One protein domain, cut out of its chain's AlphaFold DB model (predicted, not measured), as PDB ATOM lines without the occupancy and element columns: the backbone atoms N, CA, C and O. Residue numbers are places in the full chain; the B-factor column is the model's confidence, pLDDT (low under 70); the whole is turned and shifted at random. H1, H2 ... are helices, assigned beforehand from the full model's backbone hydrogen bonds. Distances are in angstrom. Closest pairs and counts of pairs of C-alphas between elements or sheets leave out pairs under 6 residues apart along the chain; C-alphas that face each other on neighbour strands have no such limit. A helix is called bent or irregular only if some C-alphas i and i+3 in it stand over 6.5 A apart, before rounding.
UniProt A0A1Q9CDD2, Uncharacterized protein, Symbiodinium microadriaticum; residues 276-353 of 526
ATOM      1  N   THR A 276       9.968 -28.976  -2.427       75.62
ATOM      2  CA  THR A 276       8.649 -28.461  -2.814       75.62
ATOM      3  C   THR A 276       8.754 -27.052  -3.386       75.62
ATOM      4  O   THR A 276       8.149 -26.758  -4.415       75.62
ATOM      5  N   GLN A 277       9.553 -26.176  -2.768       74.38
ATOM      6  CA  GLN A 277       9.782 -24.828  -3.296       74.38
ATOM      7  C   GLN A 277      10.545 -24.857  -4.621       74.38
ATOM      8  O   GLN A 277      10.230 -24.064  -5.506       74.38
ATOM      9  N   LEU A 278      11.507 -25.773  -4.787       84.25
ATOM     10  CA  LEU A 278      12.222 -25.972  -6.049       84.25
ATOM     11  C   LEU A 278      11.250 -26.337  -7.178       84.25
ATOM     12  O   LEU A 278      11.246 -25.671  -8.206       84.25
ATOM     13  N   VAL A 279      10.381 -27.324  -6.953       90.31
ATOM     14  CA  VAL A 279       9.386 -27.763  -7.943       90.31
ATOM     15  C   VAL A 279       8.374 -26.656  -8.239       90.31
ATOM     16  O   VAL A 279       8.104 -26.361  -9.398       90.31
ATOM     17  N   MET A 280       7.812 -26.000  -7.220       84.62
ATOM     18  CA  MET A 280       6.811 -24.953  -7.456       84.62
ATOM     19  C   MET A 280       7.399 -23.744  -8.188       84.62
ATOM     20  O   MET A 280       6.780 -23.231  -9.124       84.62
ATOM     21  N   SER A 281       8.588 -23.291  -7.779       86.00
ATOM     22  CA  SER A 281       9.264 -22.173  -8.444       86.00
ATOM     23  C   SER A 281       9.684 -22.546  -9.864       86.00
ATOM     24  O   SER A 281       9.405 -21.770 -10.777       86.00
ATOM     25  N   GLY A 282      10.238 -23.746 -10.069       90.88
ATOM     26  CA  GLY A 282      10.577 -24.291 -11.383       90.88
ATOM     27  C   GLY A 282       9.371 -24.344 -12.318       90.88
ATOM     28  O   GLY A 282       9.427 -23.807 -13.418       90.88
ATOM     29  N   TYR A 283       8.226 -24.855 -11.853       95.00
ATOM     30  CA  TYR A 283       7.001 -24.937 -12.653       95.00
ATOM     31  C   TYR A 283       6.544 -23.557 -13.134       95.00
ATOM     32  O   TYR A 283       6.303 -23.351 -14.325       95.00
ATOM     33  N   VAL A 284       6.440 -22.587 -12.219       91.50
ATOM     34  CA  VAL A 284       6.030 -21.216 -12.559       91.50
ATOM     35  C   VAL A 284       7.012 -20.580 -13.540       91.50
ATOM     36  O   VAL A 284       6.601 -19.896 -14.479       91.50
ATOM     37  N   TYR A 285       8.302 -20.778 -13.295       91.12
ATOM     38  CA  TYR A 285       9.384 -20.163 -14.044       91.12
ATOM     39  C   TYR A 285       9.499 -20.747 -15.461       91.12
ATOM     40  O   TYR A 285       9.445 -19.998 -16.440       91.12
ATOM     41  N   HIS A 286       9.524 -22.073 -15.603       94.50
ATOM     42  CA  HIS A 286       9.602 -22.756 -16.896       94.50
ATOM     43  C   HIS A 286       8.320 -22.601 -17.719       94.50
ATOM     44  O   HIS A 286       8.388 -22.427 -18.936       94.50
ATOM     45  N   ARG A 287       7.140 -22.545 -17.082       94.06
ATOM     46  CA  ARG A 287       5.873 -22.276 -17.785       94.06
ATOM     47  C   ARG A 287       5.858 -20.912 -18.482       94.06
ATOM     48  O   ARG A 287       5.174 -20.745 -19.493       94.06
ATOM     49  N   LYS A 288       6.608 -19.931 -17.970       91.56
ATOM     50  CA  LYS A 288       6.755 -18.597 -18.576       91.56
ATOM     51  C   LYS A 288       7.824 -18.536 -19.675       91.56
ATOM     52  O   LYS A 288       8.094 -17.443 -20.163       91.56
ATOM     53  N   ALA A 289       8.414 -19.671 -20.056       86.81
ATOM     54  CA  ALA A 289       9.533 -19.741 -20.994       86.81
ATOM     55  C   ALA A 289      10.710 -18.836 -20.583       86.81
ATOM     56  O   ALA A 289      11.322 -18.167 -21.413       86.81
ATOM     57  N   ALA A 290      10.991 -18.761 -19.277       80.12
ATOM     58  CA  ALA A 290      12.001 -17.848 -18.751       80.12
ATOM     59  C   ALA A 290      13.442 -18.239 -19.136       80.12
ATOM     60  O   ALA A 290      14.338 -17.401 -19.045       80.12
ATOM     61  N   GLU A 291      13.662 -19.471 -19.610       83.75
ATOM     62  CA  GLU A 291      14.966 -19.965 -20.066       83.75
ATOM     63  C   GLU A 291      14.908 -20.465 -21.506       83.75
ATOM     64  O   GLU A 291      13.931 -21.079 -21.926       83.75
ATOM     65  N   VAL A 292      15.981 -20.236 -22.265       87.94
ATOM     66  CA  VAL A 292      16.029 -20.529 -23.707       87.94
ATOM     67  C   VAL A 292      15.749 -22.004 -24.007       87.94
ATOM     68  O   VAL A 292      14.966 -22.295 -24.910       87.94
ATOM     69  N   TRP A 293      16.307 -22.935 -23.223       89.81
ATOM     70  CA  TRP A 293      16.128 -24.375 -23.451       89.81
ATOM     71  C   TRP A 293      14.667 -24.816 -23.337       89.81
ATOM     72  O   TRP A 293      14.234 -25.712 -24.059       89.81
ATOM     73  N   THR A 294      13.862 -24.123 -22.521       90.44
ATOM     74  CA  THR A 294      12.431 -24.433 -22.367       90.44
ATOM     75  C   THR A 294      11.633 -24.214 -23.654       90.44
ATOM     76  O   THR A 294      10.480 -24.636 -23.723       90.44
ATOM     77  N   THR A 295      12.227 -23.566 -24.665       91.19
ATOM     78  CA  THR A 295      11.599 -23.247 -25.955       91.19
ATOM     79  C   THR A 295      12.018 -24.174 -27.102       91.19
ATOM     80  O   THR A 295      11.441 -24.084 -28.187       91.19
ATOM     81  N   PHE A 296      12.969 -25.094 -26.892       91.12
ATOM     82  CA  PHE A 296      13.400 -26.036 -27.929       91.12
ATOM     83  C   PHE A 296      12.310 -27.068 -28.231       91.12
ATOM     84  O   PHE A 296      11.706 -27.625 -27.316       91.12
ATOM     85  N   ARG A 297      12.031 -27.291 -29.522       90.44
ATOM     86  CA  ARG A 297      10.972 -28.200 -30.001       90.44
ATOM     87  C   ARG A 297      11.493 -29.448 -30.710       90.44
ATOM     88  O   ARG A 297      10.746 -30.415 -30.793       90.44
ATOM     89  N   ASP A 298      12.709 -29.414 -31.254       86.38
ATOM     90  CA  ASP A 298      13.224 -30.487 -32.108       86.38
ATOM     91  C   ASP A 298      14.758 -30.638 -31.977       86.38
ATOM     92  O   ASP A 298      15.504 -29.911 -32.638       86.38
ATOM     93  N   PRO A 299      15.239 -31.534 -31.093       85.62
ATOM     94  CA  PRO A 299      14.457 -32.269 -30.098       85.62
ATOM     95  C   PRO A 299      13.983 -31.347 -28.958       85.62
ATOM     96  O   PRO A 299      14.619 -30.326 -28.677       85.62
ATOM     97  N   PRO A 300      12.868 -31.673 -28.280       86.19
ATOM     98  CA  PRO A 300      12.505 -30.968 -27.063       86.19
ATOM     99  C   PRO A 300      13.522 -31.254 -25.954       86.19
ATOM    100  O   PRO A 300      14.033 -32.370 -25.848       86.19
ATOM    101  N   ASP A 301      13.803 -30.260 -25.117       89.88
ATOM    102  CA  ASP A 301      14.780 -30.355 -24.028       89.88
ATOM    103  C   ASP A 301      14.096 -30.094 -22.678       89.88
ATOM    104  O   ASP A 301      13.230 -29.222 -22.577       89.88
ATOM    105  N   CYS A 302      14.460 -30.864 -21.651       86.69
ATOM    106  CA  CYS A 302      13.993 -30.654 -20.280       86.69
ATOM    107  C   CYS A 302      15.098 -30.342 -19.264       86.69
ATOM    108  O   CYS A 302      14.753 -30.230 -18.096       86.69
ATOM    109  N   LEU A 303      16.360 -30.171 -19.689       82.56
ATOM    110  CA  LEU A 303      17.545 -29.845 -18.877       82.56
ATOM    111  C   LEU A 303      17.636 -30.590 -17.525       82.56
ATOM    112  O   LEU A 303      16.887 -30.338 -16.583       82.56
ATOM    113  N   ASN A 304      18.643 -31.455 -17.384       82.88
ATOM    114  CA  ASN A 304      18.848 -32.319 -16.207       82.88
ATOM    115  C   ASN A 304      17.754 -33.376 -15.984       82.88
ATOM    116  O   ASN A 304      17.611 -33.882 -14.876       82.88
ATOM    117  N   CYS A 305      17.007 -33.755 -17.014       88.75
ATOM    118  CA  CYS A 305      16.147 -34.933 -16.976       88.75
ATOM    119  C   CYS A 305      16.912 -36.168 -17.475       88.75
ATOM    120  O   CYS A 305      17.690 -36.087 -18.426       88.75
ATOM    121  N   ASP A 306      16.695 -37.322 -16.844       89.25
ATOM    122  CA  ASP A 306      17.110 -38.597 -17.434       89.25
ATOM    123  C   ASP A 306      16.181 -38.985 -18.599       89.25
ATOM    124  O   ASP A 306      15.108 -38.406 -18.798       89.25
ATOM    125  N   HIS A 307      16.599 -39.972 -19.396       89.88
ATOM    126  CA  HIS A 307      15.854 -40.409 -20.581       89.88
ATOM    127  C   HIS A 307      14.428 -40.886 -20.246       89.88
ATOM    128  O   HIS A 307      13.501 -40.706 -21.040       89.88
ATOM    129  N   GLU A 308      14.230 -41.479 -19.066       93.75
ATOM    130  CA  GLU A 308      12.918 -41.931 -18.609       93.75
ATOM    131  C   GLU A 308      11.995 -40.734 -18.344       93.75
ATOM    132  O   GLU A 308      10.904 -40.667 -18.917       93.75
ATOM    133  N   ALA A 309      12.448 -39.762 -17.548       92.38
ATOM    134  CA  ALA A 309      11.724 -38.528 -17.264       92.38
ATOM    135  C   ALA A 309      11.432 -37.748 -18.552       92.38
ATOM    136  O   ALA A 309      10.284 -37.368 -18.789       92.38
ATOM    137  N   TRP A 310      12.425 -37.591 -19.433       95.69
ATOM    138  CA  TRP A 310      12.259 -36.944 -20.737       95.69
ATOM    139  C   TRP A 310      11.161 -37.619 -21.571       95.69
ATOM    140  O   TRP A 310      10.247 -36.953 -22.068       95.69
ATOM    141  N   SER A 311      11.188 -38.955 -21.664       95.00
ATOM    142  CA  SER A 311      10.175 -39.713 -22.401       95.00
ATOM    143  C   SER A 311       8.786 -39.544 -21.786       95.00
ATOM    144  O   SER A 311       7.825 -39.313 -22.516       95.00
ATOM    145  N   GLN A 312       8.653 -39.629 -20.459       95.19
ATOM    146  CA  GLN A 312       7.365 -39.482 -19.773       95.19
ATOM    147  C   GLN A 312       6.770 -38.076 -19.935       95.19
ATOM    148  O   GLN A 312       5.569 -37.940 -20.184       95.19
ATOM    149  N   ILE A 313       7.612 -37.044 -19.841       95.31
ATOM    150  CA  ILE A 313       7.239 -35.637 -20.000       95.31
ATOM    151  C   ILE A 313       6.753 -35.386 -21.436       95.31
ATOM    152  O   ILE A 313       5.598 -35.005 -21.649       95.31
ATOM    153  N   PHE A 314       7.588 -35.660 -22.443       96.31
ATOM    154  CA  PHE A 314       7.310 -35.244 -23.823       96.31
ATOM    155  C   PHE A 314       6.417 -36.200 -24.621       96.31
ATOM    156  O   PHE A 314       5.814 -35.782 -25.618       96.31
ATOM    157  N   ARG A 315       6.210 -37.448 -24.169       96.25
ATOM    158  CA  ARG A 315       5.223 -38.365 -24.777       96.25
ATOM    159  C   ARG A 315       3.810 -37.779 -24.747       96.25
ATOM    160  O   ARG A 315       3.042 -38.019 -25.679       96.25
ATOM    161  N   ARG A 316       3.494 -36.941 -23.751       94.62
ATOM    162  CA  ARG A 316       2.204 -36.235 -23.633       94.62
ATOM    163  C   ARG A 316       1.915 -35.312 -24.821       94.62
ATOM    164  O   ARG A 316       0.756 -35.155 -25.189       94.62
ATOM    165  N   CYS A 317       2.946 -34.763 -25.466       95.62
ATOM    166  CA  CYS A 317       2.813 -33.939 -26.671       95.62
ATOM    167  C   CYS A 317       3.450 -34.567 -27.917       95.62
ATOM    168  O   CYS A 317       3.746 -33.867 -28.888       95.62
ATOM    169  N   ARG A 318       3.664 -35.892 -27.903       96.06
ATOM    170  CA  ARG A 318       4.295 -36.649 -28.998       96.06
ATOM    171  C   ARG A 318       5.631 -36.049 -29.454       96.06
ATOM    172  O   ARG A 318       5.927 -36.097 -30.643       96.06
ATOM    173  N   PHE A 319       6.403 -35.476 -28.529       95.19
ATOM    174  CA  PHE A 319       7.705 -34.857 -28.812       95.19
ATOM    175  C   PHE A 319       7.652 -33.695 -29.821       95.19
ATOM    176  O   PHE A 319       8.633 -33.426 -30.501       95.19
ATOM    177  N   ARG A 320       6.502 -33.015 -29.951       95.81
ATOM    178  CA  ARG A 320       6.296 -31.901 -30.903       95.81
ATOM    179  C   ARG A 320       6.067 -30.549 -30.232       95.81
ATOM    180  O   ARG A 320       5.611 -29.610 -30.884       95.81
ATOM    181  N   CYS A 321       6.318 -30.460 -28.935       95.81
ATOM    182  CA  CYS A 321       6.150 -29.242 -28.159       95.81
ATOM    183  C   CYS A 321       7.430 -28.932 -27.393       95.81
ATOM    184  O   CYS A 321       8.177 -29.846 -27.047       95.81
ATOM    185  N   SER A 322       7.651 -27.658 -27.101       96.75
ATOM    186  CA  SER A 322       8.690 -27.259 -26.156       96.75
ATOM    187  C   SER A 322       8.260 -27.521 -24.711       96.75
ATOM    188  O   SER A 322       7.075 -27.730 -24.435       96.75
ATOM    189  N   TYR A 323       9.198 -27.515 -23.761       96.88
ATOM    190  CA  TYR A 323       8.864 -27.733 -22.348       96.88
ATOM    191  C   TYR A 323       7.912 -26.654 -21.810       96.88
ATOM    192  O   TYR A 323       6.935 -26.966 -21.133       96.88
ATOM    193  N   ALA A 324       8.121 -25.387 -22.181       96.56
ATOM    194  CA  ALA A 324       7.222 -24.300 -21.805       96.56
ATOM    195  C   ALA A 324       5.815 -24.485 -22.396       96.56
ATOM    196  O   ALA A 324       4.823 -24.326 -21.685       96.56
ATOM    197  N   GLU A 325       5.711 -24.870 -23.672       97.00
ATOM    198  CA  GLU A 325       4.424 -25.168 -24.317       97.00
ATOM    199  C   GLU A 325       3.718 -26.355 -23.674       97.00
ATOM    200  O   GLU A 325       2.500 -26.321 -23.496       97.00
ATOM    201  N   LEU A 326       4.465 -27.396 -23.303       96.94
ATOM    202  CA  LEU A 326       3.925 -28.521 -22.552       96.94
ATOM    203  C   LEU A 326       3.295 -28.021 -21.250       96.94
ATOM    204  O   LEU A 326       2.107 -28.235 -21.023       96.94
ATOM    205  N   LEU A 327       4.056 -27.294 -20.425       97.06
ATOM    206  CA  LEU A 327       3.587 -26.788 -19.132       97.06
ATOM    207  C   LEU A 327       2.421 -25.794 -19.251       97.06
ATOM    208  O   LEU A 327       1.611 -25.687 -18.329       97.06
ATOM    209  N   GLN A 328       2.326 -25.057 -20.358       96.88
ATOM    210  CA  GLN A 328       1.203 -24.159 -20.640       96.88
ATOM    211  C   GLN A 328      -0.081 -24.912 -21.000       96.88
ATOM    212  O   GLN A 328      -1.162 -24.432 -20.654       96.88
ATOM    213  N   ASN A 329       0.040 -26.072 -21.653       97.19
ATOM    214  CA  ASN A 329      -1.083 -26.900 -22.098       97.19
ATOM    215  C   ASN A 329      -1.536 -27.940 -21.060       97.19
ATOM    216  O   ASN A 329      -2.645 -28.465 -21.164       97.19
ATOM    217  N   LEU A 330      -0.701 -28.247 -20.067       96.56
ATOM    218  CA  LEU A 330      -1.045 -29.128 -18.953       96.56
ATOM    219  C   LEU A 330      -1.872 -28.401 -17.882       96.56
ATOM    220  O   LEU A 330      -1.725 -27.197 -17.651       96.56
ATOM    221  N   SER A 331      -2.718 -29.147 -17.163       97.31
ATOM    222  CA  SER A 331      -3.309 -28.637 -15.919       97.31
ATOM    223  C   SER A 331      -2.218 -28.344 -14.880       97.31
ATOM    224  O   SER A 331      -1.117 -28.884 -14.957       97.31
ATOM    225  N   VAL A 332      -2.511 -27.520 -13.865       94.12
ATOM    226  CA  VAL A 332      -1.525 -27.190 -12.812       94.12
ATOM    227  C   VAL A 332      -0.962 -28.450 -12.148       94.12
ATOM    228  O   VAL A 332       0.245 -28.547 -11.960       94.12
ATOM    229  N   SER A 333      -1.806 -29.444 -11.851       96.31
ATOM    230  CA  SER A 333      -1.360 -30.712 -11.261       96.31
ATOM    231  C   SER A 333      -0.443 -31.512 -12.186       96.31
ATOM    232  O   SER A 333       0.561 -32.044 -11.731       96.31
ATOM    233  N   GLU A 334      -0.764 -31.581 -13.478       96.62
ATOM    234  CA  GLU A 334       0.055 -32.304 -14.460       96.62
ATOM    235  C   GLU A 334       1.365 -31.572 -14.759       96.62
ATOM    236  O   GLU A 334       2.391 -32.203 -14.989       96.62
ATOM    237  N   GLY A 335       1.342 -30.238 -14.748       96.44
ATOM    238  CA  GLY A 335       2.533 -29.417 -14.914       96.44
ATOM    239  C   GLY A 335       3.483 -29.524 -13.722       96.44
ATOM    240  O   GLY A 335       4.690 -29.625 -13.916       96.44
ATOM    241  N   LEU A 336       2.950 -29.577 -12.496       95.00
ATOM    242  CA  LEU A 336       3.748 -29.869 -11.303       95.00
ATOM    243  C   LEU A 336       4.325 -31.287 -11.345       95.00
ATOM    244  O   LEU A 336       5.484 -31.469 -11.002       95.00
ATOM    245  N   GLU A 337       3.562 -32.282 -11.804       95.62
ATOM    246  CA  GLU A 337       4.062 -33.651 -11.997       95.62
ATOM    247  C   GLU A 337       5.218 -33.702 -13.010       95.62
ATOM    248  O   GLU A 337       6.248 -34.318 -12.740       95.62
ATOM    249  N   ALA A 338       5.091 -33.003 -14.143       95.62
ATOM    250  CA  ALA A 338       6.173 -32.879 -15.117       95.62
ATOM    251  C   ALA A 338       7.420 -32.214 -14.507       95.62
ATOM    252  O   ALA A 338       8.537 -32.676 -14.731       95.62
ATOM    253  N   GLU A 339       7.235 -31.187 -13.676       95.81
ATOM    254  CA  GLU A 339       8.338 -30.499 -13.005       95.81
ATOM    255  C   GLU A 339       8.992 -31.340 -11.899       95.81
ATOM    256  O   GLU A 339      10.203 -31.241 -11.693       95.81
ATOM    257  N   ILE A 340       8.234 -32.209 -11.220       93.00
ATOM    258  CA  ILE A 340       8.777 -33.216 -10.296       93.00
ATOM    259  C   ILE A 340       9.671 -34.192 -11.062       93.00
ATOM    260  O   ILE A 340      10.796 -34.441 -10.636       93.00
ATOM    261  N   LEU A 341       9.200 -34.710 -12.201       93.94
ATOM    262  CA  LEU A 341       9.982 -35.618 -13.046       93.94
ATOM    263  C   LEU A 341      11.260 -34.945 -13.558       93.94
ATOM    264  O   LEU A 341      12.333 -35.537 -13.477       93.94
ATOM    265  N   ARG A 342      11.166 -33.691 -14.018       94.50
ATOM    266  CA  ARG A 342      12.320 -32.891 -14.455       94.50
ATOM    267  C   ARG A 342      13.327 -32.694 -13.325       94.50
ATOM    268  O   ARG A 342      14.516 -32.932 -13.490       94.50
ATOM    269  N   SER A 343      12.832 -32.296 -12.158       91.94
ATOM    270  CA  SER A 343      13.658 -32.006 -10.988       91.94
ATOM    271  C   SER A 343      14.144 -33.271 -10.281       91.94
ATOM    272  O   SER A 343      14.870 -33.148  -9.303       91.94
ATOM    273  N   ARG A 344      13.778 -34.482 -10.732       88.12
ATOM    274  CA  ARG A 344      14.128 -35.744 -10.061       88.12
ATOM    275  C   ARG A 344      15.631 -35.879  -9.856       88.12
ATOM    276  O   ARG A 344      16.051 -36.199  -8.750       88.12
ATOM    277  N   LEU A 345      16.436 -35.596 -10.882       78.25
ATOM    278  CA  LEU A 345      17.896 -35.640 -10.763       78.25
ATOM    279  C   LEU A 345      18.446 -34.481  -9.930       78.25
ATOM    280  O   LEU A 345      19.401 -34.688  -9.190       78.25
ATOM    281  N   ASP A 346      17.855 -33.287 -10.006       78.81
ATOM    282  CA  ASP A 346      18.268 -32.153  -9.170       78.81
ATOM    283  C   ASP A 346      18.003 -32.450  -7.684       78.81
ATOM    284  O   ASP A 346      18.869 -32.237  -6.841       78.81
ATOM    285  N   VAL A 347      16.836 -33.015  -7.361       76.00
ATOM    286  CA  VAL A 347      16.450 -33.439  -6.010       76.00
ATOM    287  C   VAL A 347      17.295 -34.625  -5.556       76.00
ATOM    288  O   VAL A 347      17.778 -34.613  -4.433       76.00
ATOM    289  N   ALA A 348      17.544 -35.614  -6.418       72.94
ATOM    290  CA  ALA A 348      18.439 -36.721  -6.098       72.94
ATOM    291  C   ALA A 348      19.856 -36.214  -5.792       72.94
ATOM    292  O   ALA A 348      20.424 -36.572  -4.770       72.94
ATOM    293  N   LYS A 349      20.400 -35.295  -6.598       69.38
ATOM    294  CA  LYS A 349      21.682 -34.641  -6.299       69.38
ATOM    295  C   LYS A 349      21.628 -33.873  -4.976       69.38
ATOM    296  O   LYS A 349      22.576 -33.939  -4.210       69.38
ATOM    297  N   MET A 350      20.530 -33.183  -4.662       65.88
ATOM    298  CA  MET A 350      20.379 -32.513  -3.361       65.88
ATOM    299  C   MET A 350      20.341 -33.493  -2.183       65.88
ATOM    300  O   MET A 350      20.777 -33.126  -1.097       65.88
ATOM    301  N   LEU A 351      19.815 -34.703  -2.382       63.50
ATOM    302  CA  LEU A 351      19.650 -35.707  -1.331       63.50
ATOM    303  C   LEU A 351      20.840 -36.675  -1.200       63.50
ATOM    304  O   LEU A 351      20.999 -37.259  -0.134       63.50
ATOM    305  N   PHE A 352      21.656 -36.855  -2.246       61.56
ATOM    306  CA  PHE A 352      22.634 -37.956  -2.343       61.56
ATOM    307  C   PHE A 352      24.059 -37.533  -2.740       61.56
ATOM    308  O   PHE A 352      24.863 -38.385  -3.104       61.56
ATOM    309  N   ALA A 353      24.407 -36.245  -2.716       50.12
ATOM    310  CA  ALA A 353      25.682 -35.770  -3.266       50.12
ATOM    311  C   ALA A 353      26.967 -36.113  -2.472       50.12
ATOM    312  O   ALA A 353      28.022 -35.610  -2.848       50.12
TER     313      ALA A 353
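Overview. This is residues 276 to 353 of the 526 residues of an uncharacterized protein of Symbiodinium microadriaticum (UniProt A0A1Q9CDD2). Look for a compact cluster of short helices round H5a, the first arm of the bent helix H5: H3 and H4 pack along H5a, running opposite ways to it, while H1 crosses it. Little H2 packs on H4, and the end of the other arm, H5b, sticks out with residues 348 to 353. The 78 printed residues hold five named helices, H1 to H5 in chain order, and no named strand; the class is all helix. The radius of gyration of the C-alphas is 11.4 A, and the spans are 34 by 23 by 22 A.

Along the chain. Find C-alpha 276 at (8.649, -28.461, -2.814); from there H1 runs 16.4 A to residue 287. H2 is residues 292 to 295, H3 residues 307 to 315, 11.6 A long, and H4 residues 323 to 329, 10.0 A long. H5, residues 332 to 352, was assigned as one helix by its hydrogen bonds but is bent, with C-alphas 342 and 345 7.2 A apart. Its arm H5a, residues 332 to 342, is 15.1 A long; H5b, residues 345 to 352, ends at C-alpha 352 (22.634, -37.956, -2.343).

Arrangement. Start at H5a, which touches H4 at C-alphas 335 and 327, 5.1 A apart, as a helical hairpin, opposite ways at a shallow tilt of 18 degrees. H3 touches H5a at C-alphas 309 and 341, 5.4 A, opposite ways at a shallow 27 degrees. H1, with residues 279 to 283 alone, touches H5a about perpendicular at 76 degrees, closest at C-alphas 283 and 339, 5.7 A. With residues 283 to 287 alone it touches H4, closest at C-alphas 287 and 324, 4.7 A. H2 touches H4, closest at C-alphas 294 and 323, 4.9 A. The arms of H5 stand at a steep 63 degrees, and H5b is near H1. Every O i to N i+4 pair is within hydrogen-bond range in H1, H3, H4, H5a and H5b; H2 is too short for one.

Size, cuts and confidence. The farthest C-alphas, of Arg 320 and Ala 353, are 34.0 A apart. The printed part has no cut, and the link from H2 to H3 is long, 11 residues. The pLDDT is under 70 at residues 349 to 353.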